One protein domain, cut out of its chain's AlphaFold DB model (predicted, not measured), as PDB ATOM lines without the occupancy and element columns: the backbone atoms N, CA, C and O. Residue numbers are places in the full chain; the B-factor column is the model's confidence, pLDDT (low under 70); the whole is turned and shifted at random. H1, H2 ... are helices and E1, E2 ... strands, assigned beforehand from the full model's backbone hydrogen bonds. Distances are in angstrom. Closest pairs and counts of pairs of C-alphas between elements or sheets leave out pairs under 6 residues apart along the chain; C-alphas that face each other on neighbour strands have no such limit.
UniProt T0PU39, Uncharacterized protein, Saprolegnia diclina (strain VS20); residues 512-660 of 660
ATOM      1  N   GLY A 512     219.405 203.033 169.881       95.69
ATOM      2  CA  GLY A 512     219.543 203.895 168.701       95.69
ATOM      3  C   GLY A 512     218.828 205.253 168.800       95.69
ATOM      4  O   GLY A 512     218.685 205.932 167.786       95.69
ATOM      5  N   HIS A 513     218.383 205.640 169.998       95.56
ATOM      6  CA  HIS A 513     217.659 206.879 170.302       95.56
ATOM      7  C   HIS A 513     218.351 207.690 171.404       95.56
ATOM      8  O   HIS A 513     217.705 208.375 172.200       95.56
ATOM      9  N   GLY A 514     219.674 207.583 171.491       95.00
ATOM     10  CA  GLY A 514     220.467 208.359 172.424       95.00
ATOM     11  C   GLY A 514     221.962 208.180 172.223       95.00
ATOM     12  O   GLY A 514     222.429 207.303 171.496       95.00
ATOM     13  N   THR A 515     222.722 209.015 172.920       95.31
ATOM     14  CA  THR A 515     224.184 208.973 172.931       95.31
ATOM     15  C   THR A 515     224.681 208.339 174.226       95.31
ATOM     16  O   THR A 515     224.299 208.757 175.322       95.31
ATOM     17  N   CYS A 516     225.563 207.346 174.098       95.00
ATOM     18  CA  CYS A 516     226.214 206.694 175.228       95.00
ATOM     19  C   CYS A 516     227.366 207.557 175.758       95.00
ATOM     20  O   CYS A 516     228.379 207.719 175.077       95.00
ATOM     21  N   LEU A 517     227.222 208.094 176.969       95.12
ATOM     22  CA  LEU A 517     228.170 209.027 177.577       95.12
ATOM     23  C   LEU A 517     228.567 208.577 178.979       95.12
ATOM     24  O   LEU A 517     227.787 207.949 179.696       95.12
ATOM     25  N   SER A 518     229.785 208.917 179.386       95.25
ATOM     26  CA  SER A 518     230.258 208.683 180.748       95.25
ATOM     27  C   SER A 518     229.556 209.598 181.759       95.25
ATOM     28  O   SER A 518     229.035 210.658 181.404       95.25
ATOM     29  N   LEU A 519     229.571 209.233 183.048       93.50
ATOM     30  CA  LEU A 519     229.042 210.099 184.116       93.50
ATOM     31  C   LEU A 519     229.681 211.498 184.103       93.50
ATOM     32  O   LEU A 519     229.002 212.489 184.367       93.50
ATOM     33  N   GLN A 520     230.974 211.586 183.779       94.69
ATOM     34  CA  GLN A 520     231.688 212.854 183.640       94.69
ATOM     35  C   GLN A 520     231.104 213.734 182.534       94.69
ATOM     36  O   GLN A 520     230.886 214.923 182.753       94.69
ATOM     37  N   GLU A 521     230.870 213.161 181.356       94.56
ATOM     38  CA  GLU A 521     230.334 213.891 180.206       94.56
ATOM     39  C   GLU A 521     228.881 214.300 180.453       94.56
ATOM     40  O   GLU A 521     228.527 215.457 180.232       94.56
ATOM     41  N   MET A 522     228.058 213.394 180.993       91.94
ATOM     42  CA  MET A 522     226.660 213.689 181.325       91.94
ATOM     43  C   MET A 522     226.532 214.814 182.355       91.94
ATOM     44  O   MET A 522     225.660 215.666 182.209       91.94
ATOM     45  N   ALA A 523     227.421 214.874 183.352       90.75
ATOM     46  CA  ALA A 523     227.418 215.942 184.351       90.75
ATOM     47  C   ALA A 523     227.607 217.346 183.742       90.75
ATOM     48  O   ALA A 523     227.141 218.331 184.315       90.75
ATOM     49  N   MET A 524     228.257 217.451 182.578       91.19
ATOM     50  CA  MET A 524     228.492 218.723 181.888       91.19
ATOM     51  C   MET A 524     227.340 219.143 180.963       91.19
ATOM     52  O   MET A 524     227.341 220.273 180.469       91.19
ATOM     53  N   LEU A 525     226.360 218.271 180.716       89.44
ATOM     54  CA  LEU A 525     225.249 218.546 179.811       89.44
ATOM     55  C   LEU A 525     224.057 219.141 180.560       89.44
ATOM     56  O   LEU A 525     223.483 218.512 181.441       89.44
ATOM     57  N   THR A 526     223.597 220.316 180.130       84.88
ATOM     58  CA  THR A 526     222.342 220.913 180.625       84.88
ATOM     59  C   THR A 526     221.088 220.270 180.025       84.88
ATOM     60  O   THR A 526     219.971 220.648 180.370       84.88
ATOM     61  N   THR A 527     221.272 219.342 179.082       83.38
ATOM     62  CA  THR A 527     220.215 218.608 178.375       83.38
ATOM     63  C   THR A 527     220.015 217.191 178.913       83.38
ATOM     64  O   THR A 527     219.010 216.566 178.584       83.38
ATOM     65  N   ALA A 528     220.945 216.673 179.725       84.56
ATOM     66  CA  ALA A 528     220.791 215.371 180.364       84.56
ATOM     67  C   ALA A 528     219.658 215.433 181.397       84.56
ATOM     68  O   ALA A 528     219.558 216.399 182.151       84.56
ATOM     69  N   VAL A 529     218.789 214.420 181.416       82.25
ATOM     70  CA  VAL A 529     217.621 214.373 182.307       82.25
ATOM     71  C   VAL A 529     217.998 213.648 183.610       82.25
ATOM     72  O   VAL A 529     218.600 212.577 183.539       82.25
ATOM     73  N   PRO A 530     217.631 214.167 184.800       83.25
ATOM     74  CA  PRO A 530     216.891 215.410 185.037       83.25
ATOM     75  C   PRO A 530     217.708 216.660 184.677       83.25
ATOM     76  O   PRO A 530     218.871 216.769 185.060       83.25
ATOM     77  N   VAL A 531     217.078 217.605 183.961       84.38
ATOM     78  CA  VAL A 531     217.742 218.829 183.487       84.38
ATOM     79  C   VAL A 531     218.280 219.645 184.659       84.38
ATOM     80  O   VAL A 531     217.537 220.124 185.517       84.38
ATOM     81  N   ALA A 532     219.594 219.819 184.684       81.25
ATOM     82  CA  ALA A 532     220.300 220.520 185.744       81.25
ATOM     83  C   ALA A 532     221.373 221.447 185.166       81.25
ATOM     84  O   ALA A 532     221.726 221.389 183.987       81.25
ATOM     85  N   SER A 533     221.901 222.328 186.011       81.62
ATOM     86  CA  SER A 533     223.074 223.125 185.659       81.62
ATOM     87  C   SER A 533     224.284 222.213 185.459       81.62
ATOM     88  O   SER A 533     224.509 221.307 186.260       81.62
ATOM     89  N   ALA A 534     225.086 222.499 184.432       85.81
ATOM     90  CA  ALA A 534     226.333 221.785 184.188       85.81
ATOM     91  C   ALA A 534     227.233 221.818 185.435       85.81
ATOM     92  O   ALA A 534     227.450 222.871 186.040       85.81
ATOM     93  N   THR A 535     227.763 220.657 185.801       88.25
ATOM     94  CA  THR A 535     228.661 220.457 186.937       88.25
ATOM     95  C   THR A 535     229.835 219.567 186.534       88.25
ATOM     96  O   THR A 535     229.910 219.061 185.415       88.25
ATOM     97  N   THR A 536     230.792 219.388 187.439       90.25
ATOM     98  CA  THR A 536     231.928 218.490 187.239       90.25
ATOM     99  C   THR A 536     231.762 217.230 188.079       90.25
ATOM    100  O   THR A 536     231.440 217.283 189.266       90.25
ATOM    101  N   TYR A 537     232.017 216.077 187.461       92.06
ATOM    102  CA  TYR A 537     232.079 214.791 188.142       92.06
ATOM    103  C   TYR A 537     233.428 214.125 187.865       92.06
ATOM    104  O   TYR A 537     233.832 213.951 186.712       92.06
ATOM    105  N   SER A 538     234.165 213.817 188.931       91.38
ATOM    106  CA  SER A 538     235.559 213.357 188.858       91.38
ATOM    107  C   SER A 538     235.888 212.261 189.876       91.38
ATOM    108  O   SER A 538     237.044 212.121 190.275       91.38
ATOM    109  N   LEU A 539     234.879 211.527 190.353       91.75
ATOM    110  CA  LEU A 539     235.089 210.349 191.198       91.75
ATOM    111  C   LEU A 539     235.607 209.163 190.361       91.75
ATOM    112  O   LEU A 539     235.750 209.261 189.144       91.75
ATOM    113  N   TRP A 540     235.952 208.054 191.016       89.50
ATOM    114  CA  TRP A 540     236.640 206.910 190.394       89.50
ATOM    115  C   TRP A 540     235.878 206.286 189.210       89.50
ATOM    116  O   TRP A 540     236.481 205.695 188.316       89.50
ATOM    117  N   ASP A 541     234.557 206.418 189.213       92.81
ATOM    118  CA  ASP A 541     233.599 205.906 188.241       92.81
ATOM    119  C   ASP A 541     233.246 206.914 187.141       92.81
ATOM    120  O   ASP A 541     232.561 206.559 186.179       92.81
ATOM    121  N   ALA A 542     233.766 208.142 187.225       93.56
ATOM    122  CA  ALA A 542     233.409 209.246 186.341       93.56
ATOM    123  C   ALA A 542     233.593 208.931 184.850       93.56
ATOM    124  O   ALA A 542     232.757 209.319 184.042       93.56
ATOM    125  N   THR A 543     234.645 208.192 184.493       92.75
ATOM    126  CA  THR A 543     234.953 207.779 183.112       92.75
ATOM    127  C   THR A 543     234.735 206.282 182.866       92.75
ATOM    128  O   THR A 543     235.134 205.755 181.826       92.75
ATOM    129  N   ARG A 544     234.117 205.580 183.826       93.69
ATOM    130  CA  ARG A 544     233.958 204.116 183.814       93.69
ATOM    131  C   ARG A 544     232.500 203.686 183.746       93.69
ATOM    132  O   ARG A 544     232.210 202.671 183.118       93.69
ATOM    133  N   ILE A 545     231.591 204.432 184.368       94.06
ATOM    134  CA  ILE A 545     230.148 204.209 184.263       94.06
ATOM    135  C   ILE A 545     229.603 205.073 183.131       94.06
ATOM    136  O   ILE A 545     229.905 206.264 183.046       94.06
ATOM    137  N   TYR A 546     228.806 204.448 182.268       94.50
ATOM    138  CA  TYR A 546     228.192 205.073 181.104       94.50
ATOM    139  C   TYR A 546     226.673 204.955 181.199       94.50
ATOM    140  O   TYR A 546     226.149 203.975 181.731       94.50
ATOM    141  N   GLY A 547     225.980 205.959 180.678       93.06
ATOM    142  CA  GLY A 547     224.530 206.014 180.578       93.06
ATOM    143  C   GLY A 547     224.096 206.664 179.271       93.06
ATOM    144  O   GLY A 547     224.919 207.159 178.499       93.06
ATOM    145  N   CYS A 548     222.793 206.637 179.020       94.88
ATOM    146  CA  CYS A 548     222.213 207.162 177.796       94.88
ATOM    147  C   CYS A 548     221.653 208.566 178.006       94.88
ATOM    148  O   CYS A 548     220.831 208.788 178.894       94.88
ATOM    149  N   VAL A 549     222.063 209.497 177.148       94.69
ATOM    150  CA  VAL A 549     221.377 210.780 176.972       94.69
ATOM    151  C   VAL A 549     220.504 210.660 175.737       94.69
ATOM    152  O   VAL A 549     221.020 210.519 174.631       94.69
ATOM    153  N   CYS A 550     219.191 210.657 175.945       95.38
ATOM    154  CA  CYS A 550     218.228 210.353 174.898       95.38
ATOM    155  C   CYS A 550     218.019 211.511 173.920       95.38
ATOM    156  O   CYS A 550     218.066 212.687 174.294       95.38
ATOM    157  N   ASP A 551     217.767 211.155 172.666       95.38
ATOM    158  CA  ASP A 551     217.553 212.094 171.577       95.38
ATOM    159  C   ASP A 551     216.193 212.792 171.702       95.38
ATOM    160  O   ASP A 551     215.231 212.279 172.284       95.38
ATOM    161  N   SER A 552     216.103 213.992 171.132       93.38
ATOM    162  CA  SER A 552     214.881 214.790 171.149       93.38
ATOM    163  C   SER A 552     214.761 215.654 169.903       93.38
ATOM    164  O   SER A 552     215.696 216.379 169.562       93.38
ATOM    165  N   SER A 553     213.603 215.617 169.238       92.62
ATOM    166  CA  SER A 553     213.298 216.533 168.128       92.62
ATOM    167  C   SER A 553     213.009 217.963 168.587       92.62
ATOM    168  O   SER A 553     213.145 218.898 167.795       92.62
ATOM    169  N   TRP A 554     212.645 218.161 169.857       91.19
ATOM    170  CA  TRP A 554     212.462 219.484 170.448       91.19
ATOM    171  C   TRP A 554     213.630 219.877 171.364       91.19
ATOM    172  O   TRP A 554     214.263 219.005 171.971       91.19
ATOM    173  N   PRO A 555     213.911 221.187 171.515       92.88
ATOM    174  CA  PRO A 555     214.963 221.669 172.403       92.88
ATOM    175  C   PRO A 555     214.704 221.292 173.867       92.88
ATOM    176  O   PRO A 555     213.678 221.670 174.433       92.88
ATOM    177  N   VAL A 556     215.661 220.605 174.489       92.06
ATOM    178  CA  VAL A 556     215.610 220.225 175.910       92.06
ATOM    179  C   VAL A 556     216.416 221.222 176.741       92.06
ATOM    180  O   VAL A 556     217.535 221.577 176.373       92.06
ATOM    181  N   GLY A 557     215.860 221.687 177.859       90.62
ATOM    182  CA  GLY A 557     216.535 222.586 178.791       90.62
ATOM    183  C   GLY A 557     215.591 223.496 179.580       90.62
ATOM    184  O   GLY A 557     214.385 223.267 179.681       90.62
ATOM    185  N   LEU A 558     216.169 224.544 180.169       88.88
ATOM    186  CA  LEU A 558     215.490 225.484 181.073       88.88
ATOM    187  C   LEU A 558     215.285 226.884 180.472       88.88
ATOM    188  O   LEU A 558     214.759 227.771 181.143       88.88
ATOM    189  N   GLY A 559     215.708 227.105 179.230       90.56
ATOM    190  CA  GLY A 559     215.533 228.355 178.497       90.56
ATOM    191  C   GLY A 559     214.127 228.533 177.916       90.56
ATOM    192  O   GLY A 559     213.294 227.623 177.943       90.56
ATOM    193  N   ALA A 560     213.878 229.720 177.360       92.75
ATOM    194  CA  ALA A 560     212.637 230.028 176.654       92.75
ATOM    195  C   ALA A 560     212.452 229.111 175.428       92.75
ATOM    196  O   ALA A 560     213.384 228.935 174.645       92.75
ATOM    197  N   GLY A 561     211.261 228.529 175.266       91.00
ATOM    198  CA  GLY A 561     210.926 227.600 174.181       91.00
ATOM    199  C   GLY A 561     211.528 226.195 174.312       91.00
ATOM    200  O   GLY A 561     211.365 225.388 173.402       91.00
ATOM    201  N   GLN A 562     212.225 225.896 175.413       92.88
ATOM    202  CA  GLN A 562     212.767 224.565 175.702       92.88
ATOM    203  C   GLN A 562     211.828 223.791 176.629       92.88
ATOM    204  O   GLN A 562     211.191 224.397 177.491       92.88
ATOM    205  N   THR A 563     211.773 222.469 176.487       90.12
ATOM    206  CA  THR A 563     211.044 221.571 177.395       90.12
ATOM    207  C   THR A 563     212.010 220.881 178.362       90.12
ATOM    208  O   THR A 563     213.210 220.772 178.115       90.12
ATOM    209  N   ARG A 564     211.499 220.397 179.494       88.81
ATOM    210  CA  ARG A 564     212.327 219.795 180.562       88.81
ATOM    211  C   ARG A 564     212.572 218.294 180.412       88.81
ATOM    212  O   ARG A 564     213.258 217.706 181.244       88.81
ATOM    213  N   VAL A 565     211.989 217.685 179.388       89.81
ATOM    214  CA  VAL A 565     212.087 216.254 179.091       89.81
ATOM    215  C   VAL A 565     212.435 216.078 177.617       89.81
ATOM    216  O   VAL A 565     212.008 216.870 176.773       89.81
ATOM    217  N   ALA A 566     213.229 215.058 177.314       92.75
ATOM    218  CA  ALA A 566     213.528 214.661 175.944       92.75
ATOM    219  C   ALA A 566     212.346 213.905 175.319       92.75
ATOM    220  O   ALA A 566     211.449 213.456 176.025       92.75
ATOM    221  N   GLU A 567     212.335 213.774 173.994       92.88
ATOM    222  CA  GLU A 567     211.348 212.955 173.281       92.88
ATOM    223  C   GLU A 567     211.453 211.478 173.641       92.88
ATOM    224  O   GLU A 567     210.442 210.845 173.948       92.88
ATOM    225  N   TRP A 568     212.674 210.948 173.629       95.12
ATOM    226  CA  TRP A 568     212.971 209.600 174.087       95.12
ATOM    227  C   TRP A 568     213.392 209.623 175.557       95.12
ATOM    228  O   TRP A 568     214.023 210.572 176.024       95.12
ATOM    229  N   PHE A 569     213.035 208.589 176.312       92.88
ATOM    230  CA  PHE A 569     213.319 208.485 177.739       92.88
ATOM    231  C   PHE A 569     213.454 207.024 178.195       92.88
ATOM    232  O   PHE A 569     213.272 206.075 177.431       92.88
ATOM    233  N   GLY A 570     213.797 206.848 179.473       92.00
ATOM    234  CA  GLY A 570     214.180 205.561 180.050       92.00
ATOM    235  C   GLY A 570     215.698 205.389 180.095       92.00
ATOM    236  O   GLY A 570     216.442 206.167 179.507       92.00
ATOM    237  N   ALA A 571     216.168 204.371 180.818       91.81
ATOM    238  CA  ALA A 571     217.605 204.141 181.001       91.81
ATOM    239  C   ALA A 571     218.338 203.788 179.692       91.81
ATOM    240  O   ALA A 571     219.549 203.971 179.599       91.81
ATOM    241  N   ASP A 572     217.603 203.274 178.705       95.06
ATOM    242  CA  ASP A 572     218.093 202.840 177.398       95.06
ATOM    243  C   ASP A 572     217.433 203.585 176.225       95.06
ATOM    244  O   ASP A 572     217.589 203.157 175.087       95.06
ATOM    245  N   CYS A 573     216.678 204.657 176.490       95.69
ATOM    246  CA  CYS A 573     215.964 205.449 175.480       95.69
ATOM    247  C   CYS A 573     214.965 204.663 174.608       95.69
ATOM    248  O   CYS A 573     214.670 205.069 173.487       95.69
ATOM    249  N   SER A 574     214.430 203.542 175.100       95.50
ATOM    250  CA  SER A 574     213.458 202.720 174.359       95.50
ATOM    251  C   SER A 574     212.017 203.248 174.394       95.50
ATOM    252  O   SER A 574     211.171 202.776 173.634       95.50
ATOM    253  N   MET A 575     211.720 204.208 175.271       94.88
ATOM    254  CA  MET A 575     210.380 204.765 175.464       94.88
ATOM    255  C   MET A 575     210.294 206.192 174.920       94.88
ATOM    256  O   MET A 575     211.271 206.932 174.965       94.88
ATOM    257  N   ARG A 576     209.119 206.597 174.436       93.94
ATOM    258  CA  ARG A 576     208.856 207.904 173.823       93.94
ATOM    259  C   ARG A 576     207.718 208.622 174.537       93.94
ATOM    260  O   ARG A 576     206.643 208.051 174.715       93.94
ATOM    261  N   HIS A 577     207.943 209.870 174.928       93.12
ATOM    262  CA  HIS A 577     206.914 210.700 175.547       93.12
ATOM    263  C   HIS A 577     205.799 211.061 174.551       93.12
ATOM    264  O   HIS A 577     206.050 211.267 173.361       93.12
ATOM    265  N   CYS A 578     204.553 211.152 175.031       93.50
ATOM    266  CA  CYS A 578     203.401 211.515 174.196       93.50
ATOM    267  C   CYS A 578     203.150 213.023 174.180       93.50
ATOM    268  O   CYS A 578     203.438 213.655 175.193       93.50
ATOM    269  N   PRO A 579     202.574 213.604 173.107       93.06
ATOM    270  CA  PRO A 579     202.414 215.047 172.948       93.06
ATOM    271  C   PRO A 579     201.930 215.778 174.204       93.06
ATOM    272  O   PRO A 579     200.981 215.355 174.866       93.06
ATOM    273  N   SER A 580     202.588 216.896 174.501       92.44
ATOM    274  CA  SER A 580     202.207 217.795 175.588       92.44
ATOM    275  C   SER A 580     201.199 218.835 175.107       92.44
ATOM    276  O   SER A 580     201.286 219.302 173.969       92.44
ATOM    277  N   GLY A 581     200.292 219.253 175.986       92.69
ATOM    278  CA  GLY A 581     199.338 220.323 175.708       92.69
ATOM    279  C   GLY A 581     198.784 220.959 176.977       92.69
ATOM    280  O   GLY A 581     198.974 220.439 178.074       92.69
ATOM    281  N   ASP A 582     198.111 222.094 176.814       92.75
ATOM    282  CA  ASP A 582     197.405 222.766 177.906       92.75
ATOM    283  C   ASP A 582     196.133 221.992 178.274       92.75
ATOM    284  O   ASP A 582     195.541 221.344 177.398       92.75
ATOM    285  N   ASP A 583     195.738 221.989 179.546       92.38
ATOM    286  CA  ASP A 583     194.522 221.301 179.977       92.38
ATOM    287  C   ASP A 583     193.302 222.201 179.716       92.38
ATOM    288  O   ASP A 583     193.128 223.232 180.358       92.38
ATOM    289  N   PRO A 584     192.378 221.830 178.812       89.38
ATOM    290  CA  PRO A 584     191.260 222.704 178.448       89.38
ATOM    291  C   PRO A 584     190.235 222.918 179.579       89.38
ATOM    292  O   PRO A 584     189.267 223.655 179.391       89.38
ATOM    293  N   MET A 585     190.389 222.251 180.728       90.25
ATOM    294  CA  MET A 585     189.472 222.359 181.867       90.25
ATOM    295  C   MET A 585     190.002 223.241 183.002       90.25
ATOM    296  O   MET A 585     189.276 223.470 183.974       90.25
ATOM    297  N   THR A 586     191.248 223.695 182.923       87.81
ATOM    298  CA  THR A 586     191.866 224.575 183.915       87.81
ATOM    299  C   THR A 586     191.945 226.000 183.364       87.81
ATOM    300  O   THR A 586     191.774 226.257 182.175       87.81
ATOM    301  N   ALA A 587     192.075 226.972 184.270       86.12
ATOM    302  CA  ALA A 587     192.288 228.374 183.902       86.12
ATOM    303  C   ALA A 587     193.779 228.754 183.900       86.12
ATOM    304  O   ALA A 587     194.126 229.863 183.496       86.12
ATOM    305  N   GLU A 588     194.626 227.859 184.408       87.56
ATOM    306  CA  GLU A 588     196.078 227.990 184.439       87.56
ATOM    307  C   GLU A 588     196.648 227.298 183.201       87.56
ATOM    308  O   GLU A 588     196.077 226.316 182.753       87.56
ATOM    309  N   ASP A 589     197.763 227.797 182.667       88.06
ATOM    310  CA  ASP A 589     198.458 227.151 181.548       88.06
ATOM    311  C   ASP A 589     199.497 226.159 182.093       88.06
ATOM    312  O   ASP A 589     200.595 226.561 182.501       88.06
ATOM    313  N   GLU A 590     199.177 224.859 182.111       90.88
ATOM    314  CA  GLU A 590     200.087 223.824 182.627       90.88
ATOM    315  C   GLU A 590     201.293 223.563 181.716       90.88
ATOM    316  O   GLU A 590     202.186 222.793 182.082       90.88
ATOM    317  N   THR A 591     201.359 224.201 180.544       91.06
ATOM    318  CA  THR A 591     202.540 224.172 179.674       91.06
ATOM    319  C   THR A 591     203.534 225.285 179.997       91.06
ATOM    320  O   THR A 591     204.672 225.239 179.523       91.06
ATOM    321  N   ASN A 592     203.184 226.249 180.856       91.31
ATOM    322  CA  ASN A 592     204.074 227.341 181.232       91.31
ATOM    323  C   ASN A 592     204.872 227.035 182.508       91.31
ATOM    324  O   ASN A 592     204.376 227.057 183.630       91.31
ATOM    325  N   CYS A 593     206.173 226.834 182.326       89.94
ATOM    326  CA  CYS A 593     207.114 226.496 183.387       89.94
ATOM    327  C   CYS A 593     208.028 227.671 183.784       89.94
ATOM    328  O   CYS A 593     209.016 227.481 184.503       89.94
ATOM    329  N   GLY A 594     207.741 228.894 183.330       90.38
ATOM    330  CA  GLY A 594     208.514 230.076 183.701       90.38
ATOM    331  C   GLY A 594     208.464 230.337 185.209       90.38
ATOM    332  O   GLY A 594     207.398 230.552 185.772       90.38
ATOM    333  N   GLY A 595     209.616 230.319 185.884       87.12
ATOM    334  CA  GLY A 595     209.695 230.513 187.338       87.12
ATOM    335  C   GLY A 595     209.388 229.268 188.182       87.12
ATOM    336  O   GLY A 595     209.493 229.328 189.405       87.12
ATOM    337  N   VAL A 596     209.075 228.126 187.557       87.06
ATOM    338  CA  VAL A 596     208.828 226.848 188.246       87.06
ATOM    339  C   VAL A 596     210.143 226.077 188.396       87.06
ATOM    340  O   VAL A 596     210.901 225.961 187.431       87.06
ATOM    341  N   ALA A 597     210.423 225.505 189.569       85.06
ATOM    342  CA  ALA A 597     211.597 224.650 189.775       85.06
ATOM    343  C   ALA A 597     211.457 223.312 189.023       85.06
ATOM    344  O   ALA A 597     210.407 222.673 189.076       85.06
ATOM    345  N   ALA A 598     212.496 222.892 188.304       80.62
ATOM    346  CA  ALA A 598     212.568 221.589 187.649       80.62
ATOM    347  C   ALA A 598     213.058 220.498 188.623       80.62
ATOM    348  O   ALA A 598     213.724 220.816 189.619       80.62
ATOM    349  N   PRO A 599     212.792 219.206 188.342       72.94
ATOM    350  CA  PRO A 599     213.504 218.108 188.993       72.94
ATOM    351  C   PRO A 599     215.015 218.328 188.821       72.94
ATOM    352  O   PRO A 599     215.481 218.443 187.696       72.94
ATOM    353  N   GLY A 600     215.762 218.477 189.921       70.81
ATOM    354  CA  GLY A 600     217.171 218.916 189.901       70.81
ATOM    355  C   GLY A 600     217.422 220.307 190.507       70.81
ATOM    356  O   GLY A 600     218.569 220.687 190.719       70.81
ATOM    357  N   GLY A 601     216.367 221.053 190.854       75.12
ATOM    358  CA  GLY A 601     216.440 222.268 191.678       75.12
ATOM    359  C   GLY A 601     216.712 223.573 190.923       75.12
ATOM    360  O   GLY A 601     216.614 224.644 191.517       75.12
ATOM    361  N   ALA A 602     217.007 223.515 189.622       81.25
ATOM    362  CA  ALA A 602     217.146 224.699 188.776       81.25
ATOM    363  C   ALA A 602     215.770 225.229 188.322       81.25
ATOM    364  O   ALA A 602     214.832 224.463 188.111       81.25
ATOM    365  N   VAL A 603     215.635 226.552 188.189       86.94
ATOM    366  CA  VAL A 603     214.363 227.221 187.860       86.94
ATOM    367  C   VAL A 603     214.305 227.542 186.368       86.94
ATOM    368  O   VAL A 603     215.262 228.085 185.818       86.94
ATOM    369  N   GLY A 604     213.181 227.228 185.718       87.31
ATOM    370  CA  GLY A 604     212.961 227.567 184.309       87.31
ATOM    371  C   GLY A 604     212.925 229.079 184.078       87.31
ATOM    372  O   GLY A 604     212.270 229.813 184.821       87.31
ATOM    373  N   ALA A 605     213.609 229.550 183.037       90.81
ATOM    374  CA  ALA A 605     213.541 230.939 182.600       90.81
ATOM    375  C   ALA A 605     212.131 231.292 182.093       90.81
ATOM    376  O   ALA A 605     211.329 230.416 181.765       90.81
ATOM    377  N   VAL A 606     211.826 232.589 181.999       92.62
ATOM    378  CA  VAL A 606     210.565 233.061 181.405       92.62
ATOM    379  C   VAL A 606     210.409 232.474 179.996       92.62
ATOM    380  O   VAL A 606     211.316 232.594 179.175       92.62
ATOM    381  N   GLY A 607     209.267 231.831 179.732       89.88
ATOM    382  CA  GLY A 607     208.977 231.153 178.464       89.88
ATOM    383  C   GLY A 607     209.464 229.702 178.371       89.88
ATOM    384  O   GLY A 607     209.386 229.121 177.292       89.88
ATOM    385  N   ASN A 608     210.005 229.112 179.443       92.81
ATOM    386  CA  ASN A 608     210.310 227.680 179.502       92.81
ATOM    387  C   ASN A 608     209.025 226.838 179.535       92.81
ATOM    388  O   ASN A 608     208.054 227.228 180.183       92.81
ATOM    389  N   LEU A 609     209.036 225.683 178.869       92.19
ATOM    390  CA  LEU A 609     207.851 224.856 178.659       92.19
ATOM    391  C   LEU A 609     207.820 223.661 179.621       92.19
ATOM    392  O   LEU A 609     208.790 222.906 179.751       92.19
ATOM    393  N   CYS A 610     206.693 223.497 180.306       89.81
ATOM    394  CA  CYS A 610     206.361 222.300 181.061       89.81
ATOM    395  C   CYS A 610     205.951 221.189 180.093       89.81
ATOM    396  O   CYS A 610     205.540 221.443 178.962       89.81
ATOM    397  N   TYR A 611     206.059 219.947 180.562       90.69
ATOM    398  CA  TYR A 611     205.564 218.790 179.835       90.69
ATOM    399  C   TYR A 611     204.315 218.255 180.527       90.69
ATOM    400  O   TYR A 611     204.415 217.560 181.537       90.69
ATOM    401  N   ASN A 612     203.149 218.621 180.003       92.12
ATOM    402  CA  ASN A 612     201.857 218.123 180.452       92.12
ATOM    403  C   ASN A 612     201.391 217.030 179.485       92.12
ATOM    404  O   ASN A 612     200.749 217.295 178.466       92.12
ATOM    405  N   GLU A 613     201.809 215.801 179.774       92.44
ATOM    406  CA  GLU A 613     201.593 214.642 178.913       92.44
ATOM    407  C   GLU A 613     200.099 214.411 178.653       92.44
ATOM    408  O   GLU A 613     199.303 214.266 179.583       92.44
ATOM    409  N   CYS A 614     199.718 214.405 177.373       94.38
ATOM    410  CA  CYS A 614     198.328 214.277 176.937       94.38
ATOM    411  C   CYS A 614     197.370 215.271 177.620       94.38
ATOM    412  O   CYS A 614     196.220 214.918 177.895       94.38
ATOM    413  N   SER A 615     197.847 216.481 177.943       94.12
ATOM    414  CA  SER A 615     197.082 217.539 178.618       94.12
ATOM    415  C   SER A 615     196.456 217.127 179.958       94.12
ATOM    416  O   SER A 615     195.510 217.762 180.413       94.12
ATOM    417  N   GLY A 616     196.889 216.021 180.578       92.31
ATOM    418  CA  GLY A 616     196.189 215.438 181.732       92.31
ATOM    419  C   GLY A 616     194.778 214.912 181.406       92.31
ATOM    420  O   GLY A 616     193.971 214.659 182.309       92.31
ATOM    421  N   ARG A 617     194.463 214.751 180.115       93.44
ATOM    422  CA  ARG A 617     193.164 214.324 179.568       93.44
ATOM    423  C   ARG A 617     193.271 213.078 178.695       93.44
ATOM    424  O   ARG A 617     192.380 212.801 177.896       93.44
ATOM    425  N   GLY A 618     194.334 212.300 178.869       91.06
ATOM    426  CA  GLY A 618     194.507 211.020 178.200       91.06
ATOM    427  C   GLY A 618     195.556 210.125 178.847       91.06
ATOM    428  O   GLY A 618     196.229 210.510 179.801       91.06
ATOM    429  N   VAL A 619     195.691 208.912 178.309       92.06
ATOM    430  CA  VAL A 619     196.738 207.939 178.658       92.06
ATOM    431  C   VAL A 619     197.784 207.906 177.547       92.06
ATOM    432  O   VAL A 619     197.428 207.841 176.371       92.06
ATOM    433  N   CYS A 620     199.064 207.931 177.917       91.62
ATOM    434  CA  CYS A 620     200.177 207.836 176.977       91.62
ATOM    435  C   CYS A 620     200.607 206.384 176.722       91.62
ATOM    436  O   CYS A 620     200.783 205.608 177.662       91.62
ATOM    437  N   TYR A 621     200.846 206.039 175.454       90.75
ATOM    438  CA  TYR A 621     201.478 204.781 175.054       90.75
ATOM    439  C   TYR A 621     202.956 204.977 174.728       90.75
ATOM    440  O   TYR A 621     203.319 205.350 173.609       90.75
ATOM    441  N   TYR A 622     203.819 204.669 175.694       91.69
ATOM    442  CA  TYR A 622     205.245 204.982 175.620       91.69
ATOM    443  C   TYR A 622     206.031 204.245 174.523       91.69
ATOM    444  O   TYR A 622     207.108 204.706 174.169       91.69
ATOM    445  N   GLN A 623     205.532 203.149 173.930       88.75
ATOM    446  CA  GLN A 623     206.221 202.545 172.772       88.75
ATOM    447  C   GLN A 623     206.000 203.325 171.465       88.75
ATOM    448  O   GLN A 623     206.811 203.229 170.549       88.75
ATOM    449  N   SER A 624     204.894 204.073 171.349       87.38
ATOM    450  CA  SER A 624     204.544 204.825 170.130       87.38
ATOM    451  C   SER A 624     204.640 206.346 170.300       87.38
ATOM    452  O   SER A 624     204.801 207.072 169.312       87.38
ATOM    453  N   GLY A 625     204.559 206.838 171.541       90.56
ATOM    454  CA  GLY A 625     204.446 208.260 171.853       90.56
ATOM    455  C   GLY A 625     203.093 208.844 171.433       90.56
ATOM    456  O   GLY A 625     203.039 209.992 171.004       90.56
ATOM    457  N   GLN A 626     202.007 208.062 171.475       91.56
ATOM    458  CA  GLN A 626     200.659 208.524 171.114       91.56
ATOM    459  C   GLN A 626     199.722 208.586 172.323       91.56
ATOM    460  O   GLN A 626     199.690 207.671 173.147       91.56
ATOM    461  N   CYS A 627     198.928 209.658 172.395       91.62
ATOM    462  CA  CYS A 627     197.900 209.840 173.416       91.62
ATOM    463  C   CYS A 627     196.589 209.143 173.042       91.62
ATOM    464  O   CYS A 627     196.109 209.253 171.910       91.62
ATOM    465  N   ARG A 628     195.956 208.514 174.033       89.81
ATOM    466  CA  ARG A 628     194.536 208.153 174.006       89.81
ATOM    467  C   ARG A 628     193.753 209.089 174.907       89.81
ATOM    468  O   ARG A 628     193.893 209.016 176.124       89.81
ATOM    469  N   CYS A 629     192.938 209.943 174.304       89.69
ATOM    470  CA  CYS A 629     192.145 210.930 175.025       89.69
ATOM    471  C   CYS A 629     190.966 210.294 175.760       89.69
ATOM    472  O   CYS A 629     190.413 209.296 175.304       89.69
ATOM    473  N   PHE A 630     190.606 210.868 176.904       90.06
ATOM    474  CA  PHE A 630     189.379 210.543 177.621       90.06
ATOM    475  C   PHE A 630     188.152 211.111 176.891       90.06
ATOM    476  O   PHE A 630     188.276 212.003 176.049       90.06
ATOM    477  N   ASP A 631     186.965 210.618 177.249       86.88
ATOM    478  CA  ASP A 631     185.694 211.069 176.673       86.88
ATOM    479  C   ASP A 631     185.528 212.591 176.753       86.88
ATOM    480  O   ASP A 631     185.780 213.210 177.791       86.88
ATOM    481  N   GLY A 632     185.074 213.195 175.653       86.31
ATOM    482  CA  GLY A 632     184.903 214.641 175.540       86.31
ATOM    483  C   GLY A 632     186.179 215.429 175.220       86.31
ATOM    484  O   GLY A 632     186.106 216.659 175.162       86.31
ATOM    485  N   PHE A 633     187.318 214.763 174.986       89.50
ATOM    486  CA  PHE A 633     188.589 215.397 174.621       89.50
ATOM    487  C   PHE A 633     189.131 214.872 173.286       89.50
ATOM    488  O   PHE A 633     189.052 213.685 172.976       89.50
ATOM    489  N   GLU A 634     189.714 215.765 172.490       86.88
ATOM    490  CA  GLU A 634     190.299 215.444 171.187       86.88
ATOM    491  C   GLU A 634     191.616 216.199 170.933       86.88
ATOM    492  O   GLU A 634     192.049 217.043 171.720       86.88
ATOM    493  N   GLY A 635     192.266 215.878 169.813       87.75
ATOM    494  CA  GLY A 635     193.581 216.404 169.440       87.75
ATOM    495  C   GLY A 635     194.724 215.432 169.747       87.75
ATOM    496  O   GLY A 635     194.559 214.463 170.482       87.75
ATOM    497  N   LEU A 636     195.905 215.684 169.170       89.31
ATOM    498  CA  LEU A 636     197.081 214.810 169.341       89.31
ATOM    499  C   LEU A 636     197.600 214.777 170.788       89.31
ATOM    500  O   LEU A 636     198.219 213.790 171.180       89.31
ATOM    501  N   ALA A 637     197.337 215.839 171.555       92.31
ATOM    502  CA  ALA A 637     197.670 215.965 172.971       92.31
ATOM    503  C   ALA A 637     196.429 215.973 173.879       92.31
ATOM    504  O   ALA A 637     196.567 216.244 175.057       92.31
ATOM    505  N   CYS A 638     195.221 215.700 173.363       93.25
ATOM    506  CA  CYS A 638     193.975 215.771 174.146       93.25
ATOM    507  C   CYS A 638     193.672 217.162 174.739       93.25
ATOM    508  O   CYS A 638     193.016 217.286 175.772       93.25
ATOM    509  N   ASN A 639     194.148 218.211 174.068       91.62
ATOM    510  CA  ASN A 639     194.137 219.593 174.544       91.62
ATOM    511  C   ASN A 639     192.907 220.402 174.092       91.62
ATOM    512  O   ASN A 639     192.872 221.620 174.257       91.62
ATOM    513  N   ALA A 640     191.919 219.761 173.463       90.25
ATOM    514  CA  ALA A 640     190.691 220.405 173.014       90.25
ATOM    515  C   ALA A 640     189.471 219.659 173.553       90.25
ATOM    516  O   ALA A 640     189.405 218.432 173.485       90.25
ATOM    517  N   GLN A 641     188.491 220.401 174.067       87.94
ATOM    518  CA  GLN A 641     187.221 219.833 174.503       87.94
ATOM    519  C   GLN A 641     186.250 219.750 173.321       87.94
ATOM    520  O   GLN A 641     185.970 220.757 172.666       87.94
ATOM    521  N   ASN A 642     185.682 218.570 173.084       81.88
ATOM    522  CA  ASN A 642     184.647 218.365 172.081       81.88
ATOM    523  C   ASN A 642     183.503 217.526 172.653       81.88
ATOM    524  O   ASN A 642     183.615 216.321 172.848       81.88
ATOM    525  N   VAL A 643     182.362 218.183 172.878       69.50
ATOM    526  CA  VAL A 643     181.158 217.602 173.503       69.50
ATOM    527  C   VAL A 643     180.494 216.522 172.626       69.50
ATOM    528  O   VAL A 643     179.599 215.818 173.084       69.50
ATOM    529  N   LEU A 644     180.915 216.381 171.365       66.94
ATOM    530  CA  LEU A 644     180.410 215.376 170.424       66.94
ATOM    531  C   LEU A 644     181.326 214.147 170.293       66.94
ATOM    532  O   LEU A 644     180.977 213.220 169.561       66.94
ATOM    533  N   VAL A 645     182.485 214.141 170.961       66.25
ATOM    534  CA  VAL A 645     183.458 213.043 170.908       66.25
ATOM    535  C   VAL A 645     183.248 212.111 172.097       66.25
ATOM    536  O   VAL A 645     183.366 212.514 173.252       66.25
ATOM    537  N   ASP A 646     182.951 210.854 171.785       62.94
ATOM    538  CA  ASP A 646     182.742 209.752 172.722       62.94
ATOM    539  C   ASP A 646     183.710 208.610 172.340       62.94
ATOM    540  O   ASP A 646     183.737 208.201 171.173       62.94
ATOM    541  N   ASP A 647     184.533 208.120 173.278       63.12
ATOM    542  CA  ASP A 647     185.475 207.005 173.058       63.12
ATOM    543  C   ASP A 647     184.739 205.645 173.018       63.12
ATOM    544  O   ASP A 647     185.344 204.606 172.750       63.12
ATOM    545  N   SER A 648     183.409 205.619 173.209       59.50
ATOM    546  CA  SER A 648     182.602 204.391 173.270       59.50
ATOM    547  C   SER A 648     182.524 203.570 171.972       59.50
ATOM    548  O   SER A 648     182.005 202.451 172.002       59.50
ATOM    549  N   ASN A 649     183.031 204.069 170.833       52.38
ATOM    550  CA  ASN A 649     182.778 203.475 169.511       52.38
ATOM    551  C   ASN A 649     184.027 203.098 168.679       52.38
ATOM    552  O   ASN A 649     183.948 202.992 167.450       52.38
ATOM    553  N   ARG A 650     185.194 202.865 169.302       59.78
ATOM    554  CA  ARG A 650     186.373 202.325 168.590       59.78
ATOM    555  C   ARG A 650     186.368 200.790 168.540       59.78
ATOM    556  O   ARG A 650     186.173 200.118 169.543       59.78
ATOM    557  N   SER A 651     186.613 200.228 167.348       57.78
ATOM    558  CA  SER A 651     186.670 198.770 167.126       57.78
ATOM    559  C   SER A 651     187.744 198.088 167.988       57.78
ATOM    560  O   SER A 651     188.793 198.688 168.226       57.78
ATOM    561  N   GLU A 652     187.554 196.813 168.345       56.91
ATOM    562  CA  GLU A 652     188.552 195.986 169.058       56.91
ATOM    563  C   GLU A 652     189.949 196.019 168.408       56.91
ATOM    564  O   GLU A 652     190.958 195.911 169.099       56.91
ATOM    565  N   LEU A 653     190.038 196.251 167.092       52.09
ATOM    566  CA  LEU A 653     191.304 196.397 166.372       52.09
ATOM    567  C   LEU A 653     192.061 197.684 166.752       52.09
ATOM    568  O   LEU A 653     193.284 197.674 166.846       52.09
ATOM    569  N   ALA A 654     191.345 198.780 167.015       55.28
ATOM    570  CA  ALA A 654     191.922 200.044 167.476       55.28
ATOM    571  C   ALA A 654     192.343 199.981 168.956       55.28
ATOM    572  O   ALA A 654     193.265 200.684 169.350       55.28
ATOM    573  N   ILE A 655     191.709 199.104 169.741       54.75
ATOM    574  CA  ILE A 655     192.108 198.766 171.116       54.75
ATOM    575  C   ILE A 655     193.347 197.847 171.099       54.75
ATOM    576  O   ILE A 655     194.265 198.036 171.888       54.75
ATOM    577  N   ALA A 656     193.436 196.909 170.149       52.44
ATOM    578  CA  ALA A 656     194.581 196.006 169.994       52.44
ATOM    579  C   ALA A 656     195.850 196.694 169.447       52.44
ATOM    580  O   ALA A 656     196.954 196.367 169.877       52.44
ATOM    581  N   LEU A 657     195.710 197.666 168.535       50.72
ATOM    582  CA  LEU A 657     196.807 198.529 168.059       50.72
ATOM    583  C   LEU A 657     197.277 199.545 169.112       50.72
ATOM    584  O   LEU A 657     198.383 200.065 168.995       50.72
ATOM    585  N   ALA A 658     196.450 199.807 170.125       50.66
ATOM    586  CA  ALA A 658     196.784 200.647 171.267       50.66
ATOM    587  C   ALA A 658     197.537 199.885 172.376       50.66
ATOM    588  O   ALA A 658     198.063 200.528 173.266       50.66
ATOM    589  N   GLY A 659     197.677 198.557 172.284       40.97
ATOM    590  CA  GLY A 659     198.596 197.777 173.120       40.97
ATOM    591  C   GLY A 659     198.159 197.569 174.579       40.97
ATOM    592  O   GLY A 659     197.560 198.433 175.214       40.97
ATOM    593  N   TYR A 660     198.461 196.369 175.080       39.72
ATOM    594  CA  TYR A 660     198.451 195.988 176.498       39.72
ATOM    595  C   TYR A 660     199.384 196.847 177.354       39.72
ATOM    596  O   TYR A 660     200.468 197.212 176.837       39.72
TER     597      TYR A 660
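What this domain is: This is residues 512 to 660 of the 660 residues of an uncharacterized protein of Saprolegnia diclina (strain VS20) (UniProt T0PU39). Little regular structure is present: a flat slab of loops holds two small antiparallel sheets well apart, E1 with E2 and E3 with E4, while residues 649 to 657, of which 652 to 656 belong to H2, stick out. Of 149 printed residues, 28 are in named elements, in the order E1, H1, E2, E3, E4, H2, mixed in class. The whole is only just loose, close to compact, with a radius of gyration of the C-alphas of 17.9 A and spans of 58 by 36 by 19 A.

Where its parts are: E1, residues 514 to 518, begins at C-alpha 514 (220.467, 208.359, 172.424) and measures 12.9 A. H1 is residues 519 to 523, 6.1 A; E2 residues 546 to 550, 12.9 A; E3 residues 618 to 621, 9.9 A; E4 residues 626 to 629, 9.7 A. H2, residues 652 to 656, 6.1 A, ends at C-alpha 656 (194.581, 196.006, 169.994).

How they stand to each other: E1 and E2 are antiparallel at 149 degrees; N 515 and O 549, 2.8 A, are within hydrogen-bond range. The hairpin E3 and E4 stands at 155 degrees, with N 619 and O 628 at 2.8 A. In H1 and H2 every O i to N i+4 pair is within range.

The domain as a whole: The printed part has no cut. The links H1 to E2, E2 to E3 and E4 to H2 are long. Residues 643 to 660 have pLDDT under 70.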